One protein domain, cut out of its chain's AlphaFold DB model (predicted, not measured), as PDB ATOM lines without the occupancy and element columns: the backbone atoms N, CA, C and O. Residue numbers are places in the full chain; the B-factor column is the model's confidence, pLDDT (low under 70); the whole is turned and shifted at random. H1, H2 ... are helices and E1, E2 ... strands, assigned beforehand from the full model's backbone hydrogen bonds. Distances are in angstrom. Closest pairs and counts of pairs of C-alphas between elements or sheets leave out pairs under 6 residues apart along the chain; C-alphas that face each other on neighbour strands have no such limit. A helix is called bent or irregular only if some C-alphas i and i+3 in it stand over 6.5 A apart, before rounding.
ATOM      1  N   ALA A   2      -7.643  11.791  -2.885       49.94
ATOM      2  CA  ALA A   2      -7.494  12.732  -4.004       49.94
ATOM      3  C   ALA A   2      -6.301  13.691  -3.822       49.94
ATOM      4  O   ALA A   2      -5.406  13.717  -4.651       49.94
ATOM      5  N   ASP A   3      -6.214  14.334  -2.659       56.66
ATOM      6  CA  ASP A   3      -5.138  15.241  -2.192       56.66
ATOM      7  C   ASP A   3      -3.752  14.569  -2.014       56.66
ATOM      8  O   ASP A   3      -2.836  15.147  -1.437       56.66
ATOM      9  N   LYS A   4      -3.600  13.315  -2.457       73.00
ATOM     10  CA  LYS A   4      -2.340  12.553  -2.495       73.00
ATOM     11  C   LYS A   4      -2.031  11.991  -3.891       73.00
ATOM     12  O   LYS A   4      -1.190  11.101  -4.003       73.00
ATOM     13  N   ILE A   5      -2.767  12.404  -4.924       80.12
ATOM     14  CA  ILE A   5      -2.649  11.884  -6.290       80.12
ATOM     15  C   ILE A   5      -2.315  13.054  -7.215       80.12
ATOM     16  O   ILE A   5      -3.199  13.801  -7.619       80.12
ATOM     17  N   ASP A   6      -1.035  13.184  -7.560       80.94
ATOM     18  CA  ASP A   6      -0.536  14.265  -8.423       80.94
ATOM     19  C   ASP A   6      -0.851  14.029  -9.909       80.94
ATOM     20  O   ASP A   6      -0.957  14.970 -10.692       80.94
ATOM     21  N   ILE A   7      -0.992  12.762 -10.314       85.50
ATOM     22  CA  ILE A   7      -1.305  12.354 -11.685       85.50
ATOM     23  C   ILE A   7      -2.026  11.004 -11.706       85.50
ATOM     24  O   ILE A   7      -1.782  10.131 -10.869       85.50
ATOM     25  N   ILE A   8      -2.895  10.809 -12.694       89.06
ATOM     26  CA  ILE A   8      -3.559   9.539 -12.982       89.06
ATOM     27  C   ILE A   8      -3.056   9.019 -14.330       89.06
ATOM     28  O   ILE A   8      -3.199   9.688 -15.347       89.06
ATOM     29  N   ALA A   9      -2.511   7.804 -14.356       91.06
ATOM     30  CA  ALA A   9      -2.203   7.103 -15.599       91.06
ATOM     31  C   ALA A   9      -3.320   6.105 -15.932       91.06
ATOM     32  O   ALA A   9      -3.710   5.313 -15.071       91.06
ATOM     33  N   THR A  10      -3.820   6.113 -17.169       90.75
ATOM     34  CA  THR A  10      -4.812   5.132 -17.638       90.75
ATOM     35  C   THR A  10      -4.281   4.311 -18.800       90.75
ATOM     36  O   THR A  10      -3.661   4.847 -19.712       90.75
ATOM     37  N   PHE A  11      -4.577   3.014 -18.783       90.12
ATOM     38  CA  PHE A  11      -4.163   2.049 -19.796       90.12
ATOM     39  C   PHE A  11      -5.416   1.401 -20.403       90.12
ATOM     40  O   PHE A  11      -6.196   0.776 -19.682       90.12
ATOM     41  N   GLY A  12      -5.646   1.596 -21.700       86.38
ATOM     42  CA  GLY A  12      -6.886   1.230 -22.395       86.38
ATOM     43  C   GLY A  12      -7.448   2.404 -23.203       86.38
ATOM     44  O   GLY A  12      -6.744   3.385 -23.394       86.38
ATOM     45  N   GLY A  13      -8.689   2.281 -23.679       79.62
ATOM     46  CA  GLY A  13      -9.368   3.330 -24.456       79.62
ATOM     47  C   GLY A  13     -10.224   4.284 -23.612       79.62
ATOM     48  O   GLY A  13     -10.247   4.197 -22.378       79.62
ATOM     49  N   ASP A  14     -11.032   5.109 -24.292       78.88
ATOM     50  CA  ASP A  14     -11.811   6.216 -23.708       78.88
ATOM     51  C   ASP A  14     -12.593   5.845 -22.427       78.88
ATOM     52  O   ASP A  14     -12.642   6.611 -21.458       78.88
ATOM     53  N   GLY A  15     -13.171   4.640 -22.375       78.62
ATOM     54  CA  GLY A  15     -13.902   4.132 -21.207       78.62
ATOM     55  C   GLY A  15     -13.061   4.047 -19.923       78.62
ATOM     56  O   GLY A  15     -13.592   4.251 -18.830       78.62
ATOM     57  N   THR A  16     -11.748   3.814 -20.026       85.31
ATOM     58  CA  THR A  16     -10.823   3.811 -18.882       85.31
ATOM     59  C   THR A  16     -10.575   5.230 -18.370       85.31
ATOM     60  O   THR A  16     -10.561   5.444 -17.156       85.31
ATOM     61  N   VAL A  17     -10.452   6.212 -19.267       84.25
ATOM     62  CA  VAL A  17     -10.304   7.640 -18.923       84.25
ATOM     63  C   VAL A  17     -11.552   8.142 -18.193       84.25
ATOM     64  O   VAL A  17     -11.461   8.721 -17.108       84.25
ATOM     65  N   LEU A  18     -12.734   7.830 -18.735       81.69
ATOM     66  CA  LEU A  18     -14.024   8.135 -18.115       81.69
ATOM     67  C   LEU A  18     -14.177   7.425 -16.767       81.69
ATOM     68  O   LEU A  18     -14.620   8.038 -15.796       81.69
ATOM     69  N   ARG A  19     -13.756   6.156 -16.654       82.50
ATOM     70  CA  ARG A  19     -13.770   5.430 -15.376       82.50
ATOM     71  C   ARG A  19     -12.873   6.102 -14.342       82.50
ATOM     72  O   ARG A  19     -13.326   6.275 -13.212       82.50
ATOM     73  N   ALA A  20     -11.656   6.487 -14.714       86.69
ATOM     74  CA  ALA A  20     -10.695   7.134 -13.830       86.69
ATOM     75  C   ALA A  20     -11.210   8.483 -13.317       86.69
ATOM     76  O   ALA A  20     -11.289   8.700 -12.109       86.69
ATOM     77  N   ALA A  21     -11.673   9.347 -14.216       85.12
ATOM     78  CA  ALA A  21     -12.261  10.628 -13.849       85.12
ATOM     79  C   ALA A  21     -13.607  10.468 -13.099       85.12
ATOM     80  O   ALA A  21     -13.931  11.282 -12.233       85.12
ATOM     81  N   SER A  22     -14.349   9.366 -13.311       80.62
ATOM     82  CA  SER A  22     -15.557   9.050 -12.528       80.62
ATOM     83  C   SER A  22     -15.290   8.760 -11.043       80.62
ATOM     84  O   SER A  22     -16.221   8.809 -10.240       80.62
ATOM     85  N   LEU A  23     -14.036   8.507 -10.646       82.44
ATOM     86  CA  LEU A  23     -13.644   8.398  -9.232       82.44
ATOM     87  C   LEU A  23     -13.689   9.757  -8.504       82.44
ATOM     88  O   LEU A  23     -13.680   9.790  -7.275       82.44
ATOM     89  N   TYR A  24     -13.787  10.858  -9.258       82.19
ATOM     90  CA  TYR A  24     -13.792  12.245  -8.785       82.19
ATOM     91  C   TYR A  24     -15.131  12.958  -9.068       82.19
ATOM     92  O   TYR A  24     -15.190  14.186  -9.120       82.19
ATOM     93  N   LYS A  25     -16.238  12.212  -9.242       78.56
ATOM     94  CA  LYS A  25     -17.579  12.785  -9.517       78.56
ATOM     95  C   LYS A  25     -18.064  13.788  -8.469       78.56
ATOM     96  O   LYS A  25     -18.763  14.734  -8.812       78.56
ATOM     97  N   LEU A  26     -17.690  13.589  -7.209       78.06
ATOM     98  CA  LEU A  26     -18.093  14.451  -6.093       78.06
ATOM     99  C   LEU A  26     -17.084  15.583  -5.820       78.06
ATOM    100  O   LEU A  26     -17.247  16.332  -4.865       78.06
ATOM    101  N   HIS A  27     -16.025  15.689  -6.633       76.38
ATOM    102  CA  HIS A  27     -14.880  16.571  -6.402       76.38
ATOM    103  C   HIS A  27     -14.787  17.651  -7.470       76.38
ATOM    104  O   HIS A  27     -14.925  17.369  -8.659       76.38
ATOM    105  N   GLY A  28     -14.527  18.890  -7.046       71.50
ATOM    106  CA  GLY A  28     -14.373  20.051  -7.933       71.50
ATOM    107  C   GLY A  28     -13.054  20.091  -8.711       71.50
ATOM    108  O   GLY A  28     -12.918  20.907  -9.615       71.50
ATOM    109  N   SER A  29     -12.103  19.211  -8.398       76.38
ATOM    110  CA  SER A  29     -10.856  19.041  -9.147       76.38
ATOM    111  C   SER A  29     -10.625  17.564  -9.466       76.38
ATOM    112  O   SER A  29     -11.063  16.679  -8.725       76.38
ATOM    113  N   VAL A  30      -9.954  17.309 -10.586       83.56
ATOM    114  CA  VAL A  30      -9.501  15.985 -11.021       83.56
ATOM    115  C   VAL A  30      -8.009  16.107 -11.325       83.56
ATOM    116  O   VAL A  30      -7.647  16.995 -12.103       83.56
ATOM    117  N   PRO A  31      -7.138  15.255 -10.754       84.62
ATOM    118  CA  PRO A  31      -5.723  15.249 -11.109       84.62
ATOM    119  C   PRO A  31      -5.515  15.051 -12.620       84.62
ATOM    120  O   PRO A  31      -6.328  14.365 -13.252       84.62
ATOM    121  N   PRO A  32      -4.438  15.603 -13.210       86.75
ATOM    122  CA  PRO A  32      -4.103  15.399 -14.615       86.75
ATOM    123  C   PRO A  32      -4.119  13.922 -15.015       86.75
ATOM    124  O   PRO A  32      -3.571  13.070 -14.314       86.75
ATOM    125  N   ILE A  33      -4.753  13.621 -16.149       88.56
ATOM    126  CA  ILE A  33      -4.887  12.261 -16.671       88.56
ATOM    127  C   ILE A  33      -3.988  12.084 -17.890       88.56
ATOM    128  O   ILE A  33      -4.166  12.758 -18.907       88.56
ATOM    129  N   LEU A  34      -3.040  11.156 -17.784       89.62
ATOM    130  CA  LEU A  34      -2.179  10.706 -18.869       89.62
ATOM    131  C   LEU A  34      -2.677   9.348 -19.380       89.62
ATOM    132  O   LEU A  34      -2.569   8.333 -18.689       89.62
ATOM    133  N   SER A  35      -3.234   9.341 -20.589       88.56
ATOM    134  CA  SER A  35      -3.928   8.177 -21.148       88.56
ATOM    135  C   SER A  35      -3.114   7.480 -22.232       88.56
ATOM    136  O   SER A  35      -2.635   8.134 -23.157       88.56
ATOM    137  N   PHE A  36      -3.010   6.154 -22.140       88.38
ATOM    138  CA  PHE A  36      -2.321   5.283 -23.090       88.38
ATOM    139  C   PHE A  36      -3.283   4.277 -23.720       88.38
ATOM    140  O   PHE A  36      -3.748   3.361 -23.030       88.38
ATOM    141  N   SER A  37      -3.504   4.389 -25.030       83.88
ATOM    142  CA  SER A  37      -4.208   3.354 -25.780       83.88
ATOM    143  C   SER A  37      -3.347   2.097 -25.907       83.88
ATOM    144  O   SER A  37      -2.133   2.150 -26.122       83.88
ATOM    145  N   MET A  38      -4.016   0.953 -25.770       80.75
ATOM    146  CA  MET A  38      -3.466  -0.396 -25.951       80.75
ATOM    147  C   MET A  38      -3.910  -1.030 -27.280       80.75
ATOM    148  O   MET A  38      -3.702  -2.221 -27.499       80.75
ATOM    149  N   GLY A  39      -4.565  -0.255 -28.149       74.56
ATOM    150  CA  GLY A  39      -5.153  -0.715 -29.404       74.56
ATOM    151  C   GLY A  39      -5.493   0.474 -30.301       74.56
ATOM    152  O   GLY A  39      -4.624   1.281 -30.614       74.56
ATOM    153  N   THR A  40      -6.753   0.595 -30.716       67.00
ATOM    154  CA  THR A  40      -7.236   1.763 -31.469       67.00
ATOM    155  C   THR A  40      -7.206   3.025 -30.597       67.00
ATOM    156  O   THR A  40      -7.600   2.967 -29.431       67.00
ATOM    157  N   LEU A  41      -6.762   4.167 -31.135       65.56
ATOM    158  CA  LEU A  41      -6.833   5.450 -30.425       65.56
ATOM    159  C   LEU A  41      -8.293   5.901 -30.262       65.56
ATOM    160  O   LEU A  41      -9.046   5.884 -31.236       65.56
ATOM    161  N   GLY A  42      -8.668   6.319 -29.050       67.94
ATOM    162  CA  GLY A  42      -9.960   6.931 -28.739       67.94
ATOM    163  C   GLY A  42     -10.061   8.431 -29.067       67.94
ATOM    164  O   GLY A  42      -9.106   9.070 -29.515       67.94
ATOM    165  N   PHE A  43     -11.224   9.027 -28.791       67.06
ATOM    166  CA  PHE A  43     -11.474  10.469 -28.955       67.06
ATOM    167  C   PHE A  43     -10.842  11.337 -27.857       67.06
ATOM    168  O   PHE A  43     -10.816  12.570 -27.968       67.06
ATOM    169  N   LEU A  44     -10.353  10.742 -26.766       67.88
ATOM    170  CA  LEU A  44      -9.853  11.506 -25.622       67.88
ATOM    171  C   LEU A  44      -8.409  12.025 -25.778       67.88
ATOM    172  O   LEU A  44      -7.957  12.818 -24.945       67.88
ATOM    173  N   GLY A  45      -7.749  11.732 -26.905       66.50
ATOM    174  CA  GLY A  45      -6.408  12.237 -27.239       66.50
ATOM    175  C   GLY A  45      -5.291  11.406 -26.608       66.50
ATOM    176  O   GLY A  45      -4.323  11.953 -26.083       66.50
ATOM    177  N   GLU A  46      -5.483  10.090 -26.608       77.50
ATOM    178  CA  GLU A  46      -4.620   9.098 -25.971       77.50
ATOM    179  C   GLU A  46      -3.269   8.970 -26.692       77.50
ATOM    180  O   GLU A  46      -3.165   9.107 -27.912       77.50
ATOM    181  N   TRP A  47      -2.222   8.666 -25.933       82.19
ATOM    182  CA  TRP A  47      -0.914   8.302 -26.470       82.19
ATOM    183  C   TRP A  47      -0.922   6.835 -26.911       82.19
ATOM    184  O   TRP A  47      -1.519   5.996 -26.237       82.19
ATOM    185  N   ASP A  48      -0.208   6.486 -27.983       81.69
ATOM    186  CA  ASP A  48       0.150   5.080 -28.217       81.69
ATOM    187  C   ASP A  48       1.062   4.639 -27.061       81.69
ATOM    188  O   ASP A  48       2.026   5.334 -26.719       81.69
ATOM    189  N   PHE A  49       0.779   3.493 -26.437       86.50
ATOM    190  CA  PHE A  49       1.625   2.970 -25.369       86.50
ATOM    191  C   PHE A  49       3.096   2.800 -25.782       86.50
ATOM    192  O   PHE A  49       3.976   2.959 -24.942       86.50
ATOM    193  N   ARG A  50       3.411   2.570 -27.063       86.06
ATOM    194  CA  ARG A  50       4.792   2.544 -27.590       86.06
ATOM    195  C   ARG A  50       5.556   3.839 -27.292       86.06
ATOM    196  O   ARG A  50       6.766   3.806 -27.073       86.06
ATOM    197  N   GLU A  51       4.851   4.967 -27.212       84.12
ATOM    198  CA  GLU A  51       5.402   6.290 -26.920       84.12
ATOM    199  C   GLU A  51       5.493   6.605 -25.412       84.12
ATOM    200  O   GLU A  51       5.869   7.723 -25.056       84.12
ATOM    201  N   TYR A  52       5.224   5.657 -24.497       87.19
ATOM    202  CA  TYR A  52       5.138   5.935 -23.048       87.19
ATOM    203  C   TYR A  52       6.327   6.720 -22.476       87.19
ATOM    204  O   TYR A  52       6.141   7.614 -21.652       87.19
ATOM    205  N   LYS A  53       7.553   6.446 -22.944       85.38
ATOM    206  CA  LYS A  53       8.760   7.178 -22.522       85.38
ATOM    207  C   LYS A  53       8.738   8.651 -22.951       85.38
ATOM    208  O   LYS A  53       9.226   9.493 -22.203       85.38
ATOM    209  N   LYS A  54       8.196   8.967 -24.136       82.31
ATOM    210  CA  LYS A  54       8.000  10.345 -24.625       82.31
ATOM    211  C   LYS A  54       6.918  11.035 -23.796       82.31
ATOM    212  O   LYS A  54       7.191  12.086 -23.229       82.31
ATOM    213  N   ALA A  55       5.767  10.387 -23.634       82.75
ATOM    214  CA  ALA A  55       4.611  10.905 -22.908       82.75
ATOM    215  C   ALA A  55       4.910  11.248 -21.432       82.75
ATOM    216  O   ALA A  55       4.629  12.355 -20.966       82.75
ATOM    217  N   TRP A  56       5.544  10.325 -20.698       84.69
ATOM    218  CA  TRP A  56       5.951  10.550 -19.308       84.69
ATOM    219  C   TRP A  56       7.021  11.631 -19.179       84.69
ATOM    220  O   TRP A  56       6.948  12.454 -18.268       84.69
ATOM    221  N   ARG A  57       7.992  11.660 -20.102       78.12
ATOM    222  CA  ARG A  57       9.006  12.716 -20.151       78.12
ATOM    223  C   ARG A  57       8.364  14.073 -20.402       78.12
ATOM    224  O   ARG A  57       8.650  14.986 -19.653       78.12
ATOM    225  N   GLU A  58       7.484  14.219 -21.388       76.38
ATOM    226  CA  GLU A  58       6.801  15.494 -21.646       76.38
ATOM    227  C   GLU A  58       5.920  15.946 -20.483       76.38
ATOM    228  O   GLU A  58       5.834  17.140 -20.223       76.38
ATOM    229  N   THR A  59       5.314  15.006 -19.757       78.38
ATOM    230  CA  THR A  59       4.474  15.320 -18.599       78.38
ATOM    231  C   THR A  59       5.302  15.767 -17.390       78.38
ATOM    232  O   THR A  59       5.064  16.848 -16.856       78.38
ATOM    233  N   PHE A  60       6.304  14.986 -16.967       75.06
ATOM    234  CA  PHE A  60       7.140  15.320 -15.801       75.06
ATOM    235  C   PHE A  60       8.160  16.429 -16.069       75.06
ATOM    236  O   PHE A  60       8.506  17.170 -15.154       75.06
ATOM    237  N   MET A  61       8.632  16.543 -17.310       65.19
ATOM    238  CA  MET A  61       9.542  17.593 -17.776       65.19
ATOM    239  C   MET A  61       8.767  18.715 -18.489       65.19
ATOM    240  O   MET A  61       9.322  19.397 -19.354       65.19
ATOM    241  N   SER A  62       7.477  18.895 -18.162       58.94
ATOM    242  CA  SER A  62       6.680  20.052 -18.588       58.94
ATOM    243  C   SER A  62       7.250  21.298 -17.900       58.94
ATOM    244  O   SER A  62       6.920  21.661 -16.773       58.94
ATOM    245  N   GLY A  63       8.238  21.891 -18.568       49.38
ATOM    246  CA  GLY A  63       9.353  22.517 -17.876       49.38
ATOM    247  C   GLY A  63      10.460  21.520 -17.480       49.38
ATOM    248  O   GLY A  63      10.320  20.834 -16.478       49.38
ATOM    249  N   SER A  64      11.601  21.524 -18.183       41.09
ATOM    250  CA  SER A  64      12.939  21.164 -17.657       41.09
ATOM    251  C   SER A  64      14.032  21.789 -18.530       41.09
ATOM    252  O   SER A  64      13.989  21.583 -19.744       41.09
ATOM    253  N   ASP A  65      14.941  22.597 -17.975       38.44
ATOM    254  CA  ASP A  65      15.765  23.532 -18.774       38.44
ATOM    255  C   ASP A  65      16.913  22.874 -19.565       38.44
ATOM    256  O   ASP A  65      18.083  22.955 -19.196       38.44
ATOM    257  N   VAL A  66      16.544  22.133 -20.616       40.72
ATOM    258  CA  VAL A  66      17.424  21.303 -21.450       40.72
ATOM    259  C   VAL A  66      16.818  21.155 -22.853       40.72
ATOM    260  O   VAL A  66      15.674  20.720 -23.013       40.72
ATOM    261  N   ALA A  67      17.583  21.469 -23.901       39.41
ATOM    262  CA  ALA A  67      17.128  21.292 -25.280       39.41
ATOM    263  C   ALA A  67      17.012  19.798 -25.653       39.41
ATOM    264  O   ALA A  67      17.868  18.986 -25.302       39.41
ATOM    265  N   THR A  68      16.004  19.414 -26.455       40.69
ATOM    266  CA  THR A  68      15.735  17.996 -26.811       40.69
ATOM    267  C   THR A  68      16.926  17.270 -27.446       40.69
ATOM    268  O   THR A  68      17.007  16.048 -27.380       40.69
ATOM    269  N   ARG A  69      17.838  18.012 -28.089       41.47
ATOM    270  CA  ARG A  69      19.050  17.466 -28.718       41.47
ATOM    271  C   ARG A  69      20.143  17.105 -27.708       41.47
ATOM    272  O   ARG A  69      20.921  16.200 -27.985       41.47
ATOM    273  N   GLU A  70      20.181  17.753 -26.546       41.75
ATOM    274  CA  GLU A  70      21.178  17.490 -25.499       41.75
ATOM    275  C   GLU A  70      20.786  16.289 -24.629       41.75
ATOM    276  O   GLU A  70      21.644  15.514 -24.221       41.75
ATOM    277  N   SER A  96      12.020  22.767 -13.548       38.62
ATOM    278  CA  SER A  96      11.254  23.382 -14.652       38.62
ATOM    279  C   SER A  96      12.176  23.996 -15.745       38.62
ATOM    280  O   SER A  96      13.384  24.057 -15.534       38.62
ATOM    281  N   MET A  97      11.653  24.480 -16.887       40.78
ATOM    282  CA  MET A  97      12.368  25.348 -17.876       40.78
ATOM    283  C   MET A  97      11.757  26.739 -18.005       40.78
ATOM    284  O   MET A  97      12.029  27.495 -18.938       40.78
ATOM    285  N   GLY A  98      10.805  27.031 -17.134       38.47
ATOM    286  CA  GLY A  98       9.880  28.114 -17.386       38.47
ATOM    287  C   GLY A  98       8.912  27.806 -18.530       38.47
ATOM    288  O   GLY A  98       8.590  26.661 -18.846       38.47
ATOM    289  N   ALA A  99       8.374  28.881 -19.093       38.25
ATOM    290  CA  ALA A  99       7.031  28.890 -19.663       38.25
ATOM    291  C   ALA A  99       6.910  28.432 -21.130       38.25
ATOM    292  O   ALA A  99       5.805  28.443 -21.665       38.25
ATOM    293  N   GLN A 100       8.007  28.066 -21.802       39.19
ATOM    294  CA  GLN A 100       8.031  27.931 -23.271       39.19
ATOM    295  C   GLN A 100       7.761  26.517 -23.812       39.19
ATOM    296  O   GLN A 100       7.567  26.354 -25.014       39.19
ATOM    297  N   ARG A 101       7.733  25.479 -22.963       48.72
ATOM    298  CA  ARG A 101       7.435  24.104 -23.403       48.72
ATOM    299  C   ARG A 101       6.639  23.330 -22.356       48.72
ATOM    300  O   ARG A 101       7.129  22.412 -21.704       48.72
ATOM    301  N   ALA A 102       5.382  23.731 -22.206       52.56
ATOM    302  CA  ALA A 102       4.392  22.951 -21.480       52.56
ATOM    303  C   ALA A 102       3.932  21.752 -22.325       52.56
ATOM    304  O   ALA A 102       3.711  21.874 -23.531       52.56
ATOM    305  N   SER A 103       3.715  20.611 -21.675       59.62
ATOM    306  CA  SER A 103       2.851  19.554 -22.204       59.62
ATOM    307  C   SER A 103       1.475  20.139 -22.528       59.62
ATOM    308  O   SER A 103       0.891  20.823 -21.681       59.62
ATOM    309  N   LYS A 104       0.931  19.879 -23.722       70.00
ATOM    310  CA  LYS A 104      -0.417  20.346 -24.070       70.00
ATOM    311  C   LYS A 104      -1.439  19.643 -23.167       70.00
ATOM    312  O   LYS A 104      -1.530  18.418 -23.157       70.00
ATOM    313  N   VAL A 105      -2.223  20.423 -22.426       77.69
ATOM    314  CA  VAL A 105      -3.330  19.917 -21.604       77.69
ATOM    315  C   VAL A 105      -4.639  20.296 -22.282       77.69
ATOM    316  O   VAL A 105      -4.969  21.477 -22.382       77.69
ATOM    317  N   LEU A 106      -5.392  19.297 -22.740       81.44
ATOM    318  CA  LEU A 106      -6.757  19.492 -23.207       81.44
ATOM    319  C   LEU A 106      -7.700  19.336 -22.020       81.44
ATOM    320  O   LEU A 106      -7.977  18.231 -21.550       81.44
ATOM    321  N   LEU A 107      -8.170  20.472 -21.525       84.00
ATOM    322  CA  LEU A 107      -9.078  20.535 -20.398       84.00
ATOM    323  C   LEU A 107     -10.519  20.316 -20.858       84.00
ATOM    324  O   LEU A 107     -11.059  21.101 -21.636       84.00
ATOM    325  N   ARG A 108     -11.143  19.247 -20.366       87.62
ATOM    326  CA  ARG A 108     -12.517  18.881 -20.718       87.62
ATOM    327  C   ARG A 108     -13.500  19.407 -19.689       87.62
ATOM    328  O   ARG A 108     -13.310  19.232 -18.487       87.62
ATOM    329  N   HIS A 109     -14.563  20.044 -20.166       89.38
ATOM    330  CA  HIS A 109     -15.646  20.518 -19.315       89.38
ATOM    331  C   HIS A 109     -16.458  19.351 -18.743       89.38
ATOM    332  O   HIS A 109     -16.684  18.348 -19.419       89.38
ATOM    333  N   ARG A 110     -16.924  19.519 -17.504       92.94
ATOM    334  CA  ARG A 110     -17.940  18.670 -16.872       92.94
ATOM    335  C   ARG A 110     -19.257  19.436 -16.782       92.94
ATOM    336  O   ARG A 110     -19.268  20.665 -16.848       92.94
ATOM    337  N   ALA A 279     -10.113  30.819  -9.552       58.88
ATOM    338  CA  ALA A 279     -11.056  31.662  -8.813       58.88
ATOM    339  C   ALA A 279     -10.485  33.072  -8.515       58.88
ATOM    340  O   ALA A 279     -11.250  34.035  -8.442       58.88
ATOM    341  N   GLY A 280      -9.154  33.231  -8.520       60.44
ATOM    342  CA  GLY A 280      -8.474  34.516  -8.362       60.44
ATOM    343  C   GLY A 280      -7.014  34.529  -8.854       60.44
ATOM    344  O   GLY A 280      -6.471  33.499  -9.274       60.44
ATOM    345  N   PRO A 281      -6.342  35.698  -8.841       51.06
ATOM    346  CA  PRO A 281      -4.933  35.816  -9.211       51.06
ATOM    347  C   PRO A 281      -4.029  35.052  -8.234       51.06
ATOM    348  O   PRO A 281      -3.920  35.412  -7.068       51.06
ATOM    349  N   GLY A 282      -3.356  34.009  -8.725       56.53
ATOM    350  CA  GLY A 282      -2.479  33.156  -7.912       56.53
ATOM    351  C   GLY A 282      -3.177  31.972  -7.237       56.53
ATOM    352  O   GLY A 282      -2.491  31.142  -6.650       56.53
ATOM    353  N   GLU A 283      -4.501  31.852  -7.358       61.47
ATOM    354  CA  GLU A 283      -5.237  30.681  -6.876       61.47
ATOM    355  C   GLU A 283      -5.089  29.480  -7.823       61.47
ATOM    356  O   GLU A 283      -4.762  29.620  -9.011       61.47
ATOM    357  N   GLU A 284      -5.326  28.286  -7.278       63.81
ATOM    358  CA  GLU A 284      -5.239  27.034  -8.021       63.81
ATOM    359  C   GLU A 284      -6.308  26.922  -9.119       63.81
ATOM    360  O   GLU A 284      -7.256  27.706  -9.232       63.81
ATOM    361  N   TRP A 285      -6.114  25.942 -10.000       68.69
ATOM    362  CA  TRP A 285      -7.072  25.659 -11.054       68.69
ATOM    363  C   TRP A 285      -8.252  24.846 -10.513       68.69
ATOM    364  O   TRP A 285      -8.060  23.783  -9.925       68.69
ATOM    365  N   HIS A 286      -9.475  25.300 -10.789       72.38
ATOM    366  CA  HIS A 286     -10.703  24.621 -10.399       72.38
ATOM    367  C   HIS A 286     -11.517  24.175 -11.620       72.38
ATOM    368  O   HIS A 286     -11.636  24.893 -12.618       72.38
ATOM    369  N   GLY A 287     -12.114  22.988 -11.506       77.94
ATOM    370  CA  GLY A 287     -13.048  22.427 -12.474       77.94
ATOM    371  C   GLY A 287     -12.426  21.784 -13.713       77.94
ATOM    372  O   GLY A 287     -11.325  22.114 -14.164       77.94
ATOM    373  N   GLY A 288     -13.214  20.891 -14.311       84.62
ATOM    374  CA  GLY A 288     -12.885  20.154 -15.524       84.62
ATOM    375  C   GLY A 288     -12.045  18.899 -15.284       84.62
ATOM    376  O   GLY A 288     -11.741  18.518 -14.156       84.62
ATOM    377  N   VAL A 289     -11.694  18.233 -16.384       87.94
ATOM    378  CA  VAL A 289     -10.805  17.065 -16.416       87.94
ATOM    379  C   VAL A 289      -9.584  17.413 -17.274       87.94
ATOM    380  O   VAL A 289      -9.725  17.521 -18.497       87.94
ATOM    381  N   PRO A 290      -8.403  17.646 -16.675       86.62
ATOM    382  CA  PRO A 290      -7.190  17.932 -17.429       86.62
ATOM    383  C   PRO A 290      -6.644  16.644 -18.053       86.62
ATOM    384  O   PRO A 290      -6.204  15.745 -17.341       86.62
ATOM    385  N   CYS A 291      -6.659  16.545 -19.384       84.56
ATOM    386  CA  CYS A 291      -6.086  15.412 -20.114       84.56
ATOM    387  C   CYS A 291      -4.773  15.820 -20.794       84.56
ATOM    388  O   CYS A 291      -4.735  16.803 -21.536       84.56
ATOM    389  N   MET A 292      -3.713  15.046 -20.577       83.56
ATOM    390  CA  MET A 292      -2.401  15.257 -21.190       83.56
ATOM    391  C   MET A 292      -2.426  14.761 -22.642       83.56
ATOM    392  O   MET A 292      -2.471  13.553 -22.872       83.56
ATOM    393  N   ILE A 293      -2.386  15.669 -23.619       76.88
ATOM    394  CA  ILE A 293      -2.443  15.324 -25.049       76.88
ATOM    395  C   ILE A 293      -1.075  15.452 -25.729       76.88
ATOM    396  O   ILE A 293      -0.180  16.157 -25.257       76.88
ATOM    397  N   ARG A 294      -0.934  14.775 -26.872       72.50
ATOM    398  CA  ARG A 294       0.261  14.812 -27.726       72.50
ATOM    399  C   ARG A 294       0.598  16.243 -28.164       72.50
ATOM    400  O   ARG A 294      -0.280  17.033 -28.520       72.50
ATOM    401  N   THR A 295       1.884  16.591 -28.134       60.50
ATOM    402  CA  THR A 295       2.384  17.909 -28.564       60.50
ATOM    403  C   THR A 295       2.655  17.988 -30.064       60.50
ATOM    404  O   THR A 295       2.426  19.048 -30.654       60.50
ATOM    405  N   GLU A 296       3.102  16.883 -30.657       55.81
ATOM    406  CA  GLU A 296       3.600  16.743 -32.027       55.81
ATOM    407  C   GLU A 296       2.775  15.675 -32.783       55.81
ATOM    408  O   GLU A 296       2.377  14.667 -32.189       55.81
ATOM    409  N   ASP A 297       2.568  15.924 -34.082       51.38
ATOM    410  CA  ASP A 297       1.782  15.164 -35.074       51.38
ATOM    411  C   ASP A 297       0.246  15.176 -34.904       51.38
ATOM    412  O   ASP A 297      -0.286  14.636 -33.936       51.38
ATOM    413  N   ASP A 298      -0.414  15.775 -35.912       57.94
ATOM    414  CA  ASP A 298      -1.860  15.938 -36.170       57.94
ATOM    415  C   ASP A 298      -2.760  16.459 -35.027       57.94
ATOM    416  O   ASP A 298      -2.451  16.396 -33.840       57.94
ATOM    417  N   ASP A 299      -3.910  17.044 -35.383       68.88
ATOM    418  CA  ASP A 299      -4.931  17.399 -34.390       68.88
ATOM    419  C   ASP A 299      -5.540  16.095 -33.832       68.88
ATOM    420  O   ASP A 299      -6.185  15.365 -34.596       68.88
ATOM    421  N   PRO A 300      -5.389  15.774 -32.527       69.06
ATOM    422  CA  PRO A 300      -5.837  14.491 -31.987       69.06
ATOM    423  C   PRO A 300      -7.347  14.265 -32.115       69.06
ATOM    424  O   PRO A 300      -7.794  13.120 -32.170       69.06
ATOM    425  N   TRP A 301      -8.148  15.333 -32.184       74.69
ATOM    426  CA  TRP A 301      -9.589  15.230 -32.395       74.69
ATOM    427  C   TRP A 301      -9.922  14.910 -33.856       74.69
ATOM    428  O   TRP A 301     -10.774  14.058 -34.118       74.69
ATOM    429  N   VAL A 302      -9.205  15.509 -34.815       71.50
ATOM    430  CA  VAL A 302      -9.333  15.169 -36.245       71.50
ATOM    431  C   VAL A 302      -8.837  13.746 -36.512       71.50
ATOM    432  O   VAL A 302      -9.508  12.991 -37.218       71.50
ATOM    433  N   GLY A 303      -7.720  13.341 -35.899       68.75
ATOM    434  CA  GLY A 303      -7.214  11.965 -35.928       68.75
ATOM    435  C   GLY A 303      -8.234  10.962 -35.379       68.75
ATOM    436  O   GLY A 303      -8.533   9.963 -36.034       68.75
ATOM    437  N   GLY A 304      -8.857  11.270 -34.236       70.00
ATOM    438  CA  GLY A 304      -9.955  10.478 -33.676       70.00
ATOM    439  C   GLY A 304     -11.152  10.349 -34.628       70.00
ATOM    440  O   GLY A 304     -11.608   9.240 -34.894       70.00
ATOM    441  N   LEU A 305     -11.638  11.453 -35.207       71.81
ATOM    442  CA  LEU A 305     -12.773  11.432 -36.147       71.81
ATOM    443  C   LEU A 305     -12.476  10.642 -37.425       71.81
ATOM    444  O   LEU A 305     -13.281   9.812 -37.850       71.81
ATOM    445  N   THR A 306     -11.321  10.889 -38.038       67.06
ATOM    446  CA  THR A 306     -10.925  10.233 -39.290       67.06
ATOM    447  C   THR A 306     -10.611   8.752 -39.095       67.06
ATOM    448  O   THR A 306     -11.012   7.945 -39.933       67.06
ATOM    449  N   GLY A 307      -9.981   8.378 -37.977       63.97
ATOM    450  CA  GLY A 307      -9.673   6.990 -37.633       63.97
ATOM    451  C   GLY A 307     -10.888   6.169 -37.188       63.97
ATOM    452  O   GLY A 307     -11.073   5.048 -37.663       63.97
ATOM    453  N   LEU A 308     -11.733   6.714 -36.302       69.25
ATOM    454  CA  LEU A 308     -12.853   5.976 -35.696       69.25
ATOM    455  C   LEU A 308     -14.139   6.044 -36.523       69.25
ATOM    456  O   LEU A 308     -14.763   5.012 -36.763       69.25
ATOM    457  N   LEU A 309     -14.538   7.239 -36.976       67.62
ATOM    458  CA  LEU A 309     -15.766   7.416 -37.767       67.62
ATOM    459  C   LEU A 309     -15.533   7.257 -39.270       67.62
ATOM    460  O   LEU A 309     -16.491   7.303 -40.039       67.62
ATOM    461  N   LYS A 310     -14.276   7.065 -39.697       68.12
ATOM    462  CA  LYS A 310     -13.905   6.774 -41.088       68.12
ATOM    463  C   LYS A 310     -14.442   7.799 -42.100       68.12
ATOM    464  O   LYS A 310     -14.723   7.443 -43.241       68.12
ATOM    465  N   PHE A 311     -14.541   9.074 -41.709       64.12
ATOM    466  CA  PHE A 311     -15.125  10.156 -42.524       64.12
ATOM    467  C   PHE A 311     -14.552  10.261 -43.949       64.12
ATOM    468  O   PHE A 311     -15.272  10.642 -44.866       64.12
ATOM    469  N   ASN A 312     -13.281   9.893 -44.137       62.25
ATOM    470  CA  ASN A 312     -12.580   9.960 -45.422       62.25
ATOM    471  C   ASN A 312     -12.421   8.588 -46.109       62.25
ATOM    472  O   ASN A 312     -11.631   8.463 -47.044       62.25
ATOM    473  N   HIS A 313     -13.116   7.540 -45.653       55.47
ATOM    474  CA  HIS A 313     -13.040   6.232 -46.302       55.47
ATOM    475  C   HIS A 313     -13.790   6.273 -47.639       55.47
ATOM    476  O   HIS A 313     -14.976   6.616 -47.657       55.47
ATOM    477  N   PRO A 314     -13.152   5.919 -48.769       53.41
ATOM    478  CA  PRO A 314     -13.820   5.948 -50.060       53.41
ATOM    479  C   PRO A 314     -14.980   4.949 -50.083       53.41
ATOM    480  O   PRO A 314     -14.835   3.793 -49.670       53.41
ATOM    481  N   PHE A 315     -16.129   5.388 -50.597       43.75
ATOM    482  CA  PHE A 315     -17.236   4.497 -50.927       43.75
ATOM    483  C   PHE A 315     -16.825   3.591 -52.098       43.75
ATOM    484  O   PHE A 315     -16.418   4.083 -53.148       43.75
ATOM    485  N   GLY A 316     -16.960   2.271 -51.938       51.47
ATOM    486  CA  GLY A 316     -16.876   1.326 -53.058       51.47
ATOM    487  C   GLY A 316     -15.478   0.856 -53.482       51.47
ATOM    488  O   GLY A 316     -15.334   0.376 -54.602       51.47
TER     489      GLY A 316
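Overview. This is residues 2 to 70, 96 to 110 and 279 to 316 of the 326 residues of the protein "NADH kinase pos5" of Fusarium oxysporum f. sp. cubense (UniProt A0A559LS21). A small, twisted sheet of four short strands makes the core, with H1 packed over one face and H2 over the other, both running along E2. H3 lies off the sheet, and it and the tail after it make one end of the longest axis, with the loop round Gly 282 at the other end. The printed part has 122 residues, with three named helices and four named strands in the order E1, H1, E2, H2, E3, E4, H3; the sheet runs E1, E2, E4, E3 and is mixed. The class is mixed, helices and strands, though under half of the residues are in named elements. The whole is only just compact, close to loose, with a radius of gyration of the C-alphas of 16.0 A and spans of 57 by 44 by 25 A.

Arrangement. Start at edge strand E1, residues 8 to 11, and look beside it for E2, residues 33 to 37, its parallel neighbour at 9 degrees, where N 34 and O 8 are 2.8 A apart. With H1, residues 14 to 24, they form a strand-helix-strand unit, two parallel neighbour strands with a helix between, whose crossover is right-handed. H1 is on the sheet at a height of 8.6 A, over E2, though only just not over E1; its closest C-alphas to E1 are those of Val 17 and Thr 10, 6.2 A apart. H2, residues 49 to 60, is on the opposite face at a height of 9.1 A, over E2, which gives three layers, helices on both faces of a sheet; the closest C-alphas of H2 and E2 are those of Phe 49 and Phe 36, 5.1 A apart. H2 is irregular: C-alphas 50 and 53 are 7.9 A apart. E4, residues 289 to 292, is parallel to E2 at 56 degrees, with N 33 and O 290 2.8 A apart. Edge strand E3, residues 105 to 108, is antiparallel to E4 at 151 degrees, with N 106 and O 291 2.8 A apart. H3, residues 300 to 308, is not on the sheet and is apart from H1 and H2. Every O i to N i+4 pair is within hydrogen-bond range in H3, 6 of 7 in H1 and 6 of 8 in H2.

Along the chain. Find C-alpha 8 at (-3.559, 9.539, -12.982), where E1 begins. H1 covers 16.2 A, E2 12.8 A and H2 16.6 A; H2 begins at C-alpha 49, (1.625, 2.970, -25.369). H3 covers 11.6 A and ends at C-alpha 308, (-12.853, 5.976, -35.696).

Size, cuts and confidence. The two C-alphas farthest apart, of Gly 282 and Gly 316, are 57.1 A apart. Residues 71 to 95 and 111 to 278 are not printed; the C-alpha gaps across these cuts are 15.8 A and 16.8 A. Of the links printed whole, E2 to H2 is long. The mean pLDDT of the printed part is 70.9, with 51 residues under 70, among them 61 to 70, 96 to 103 and 306 to 316.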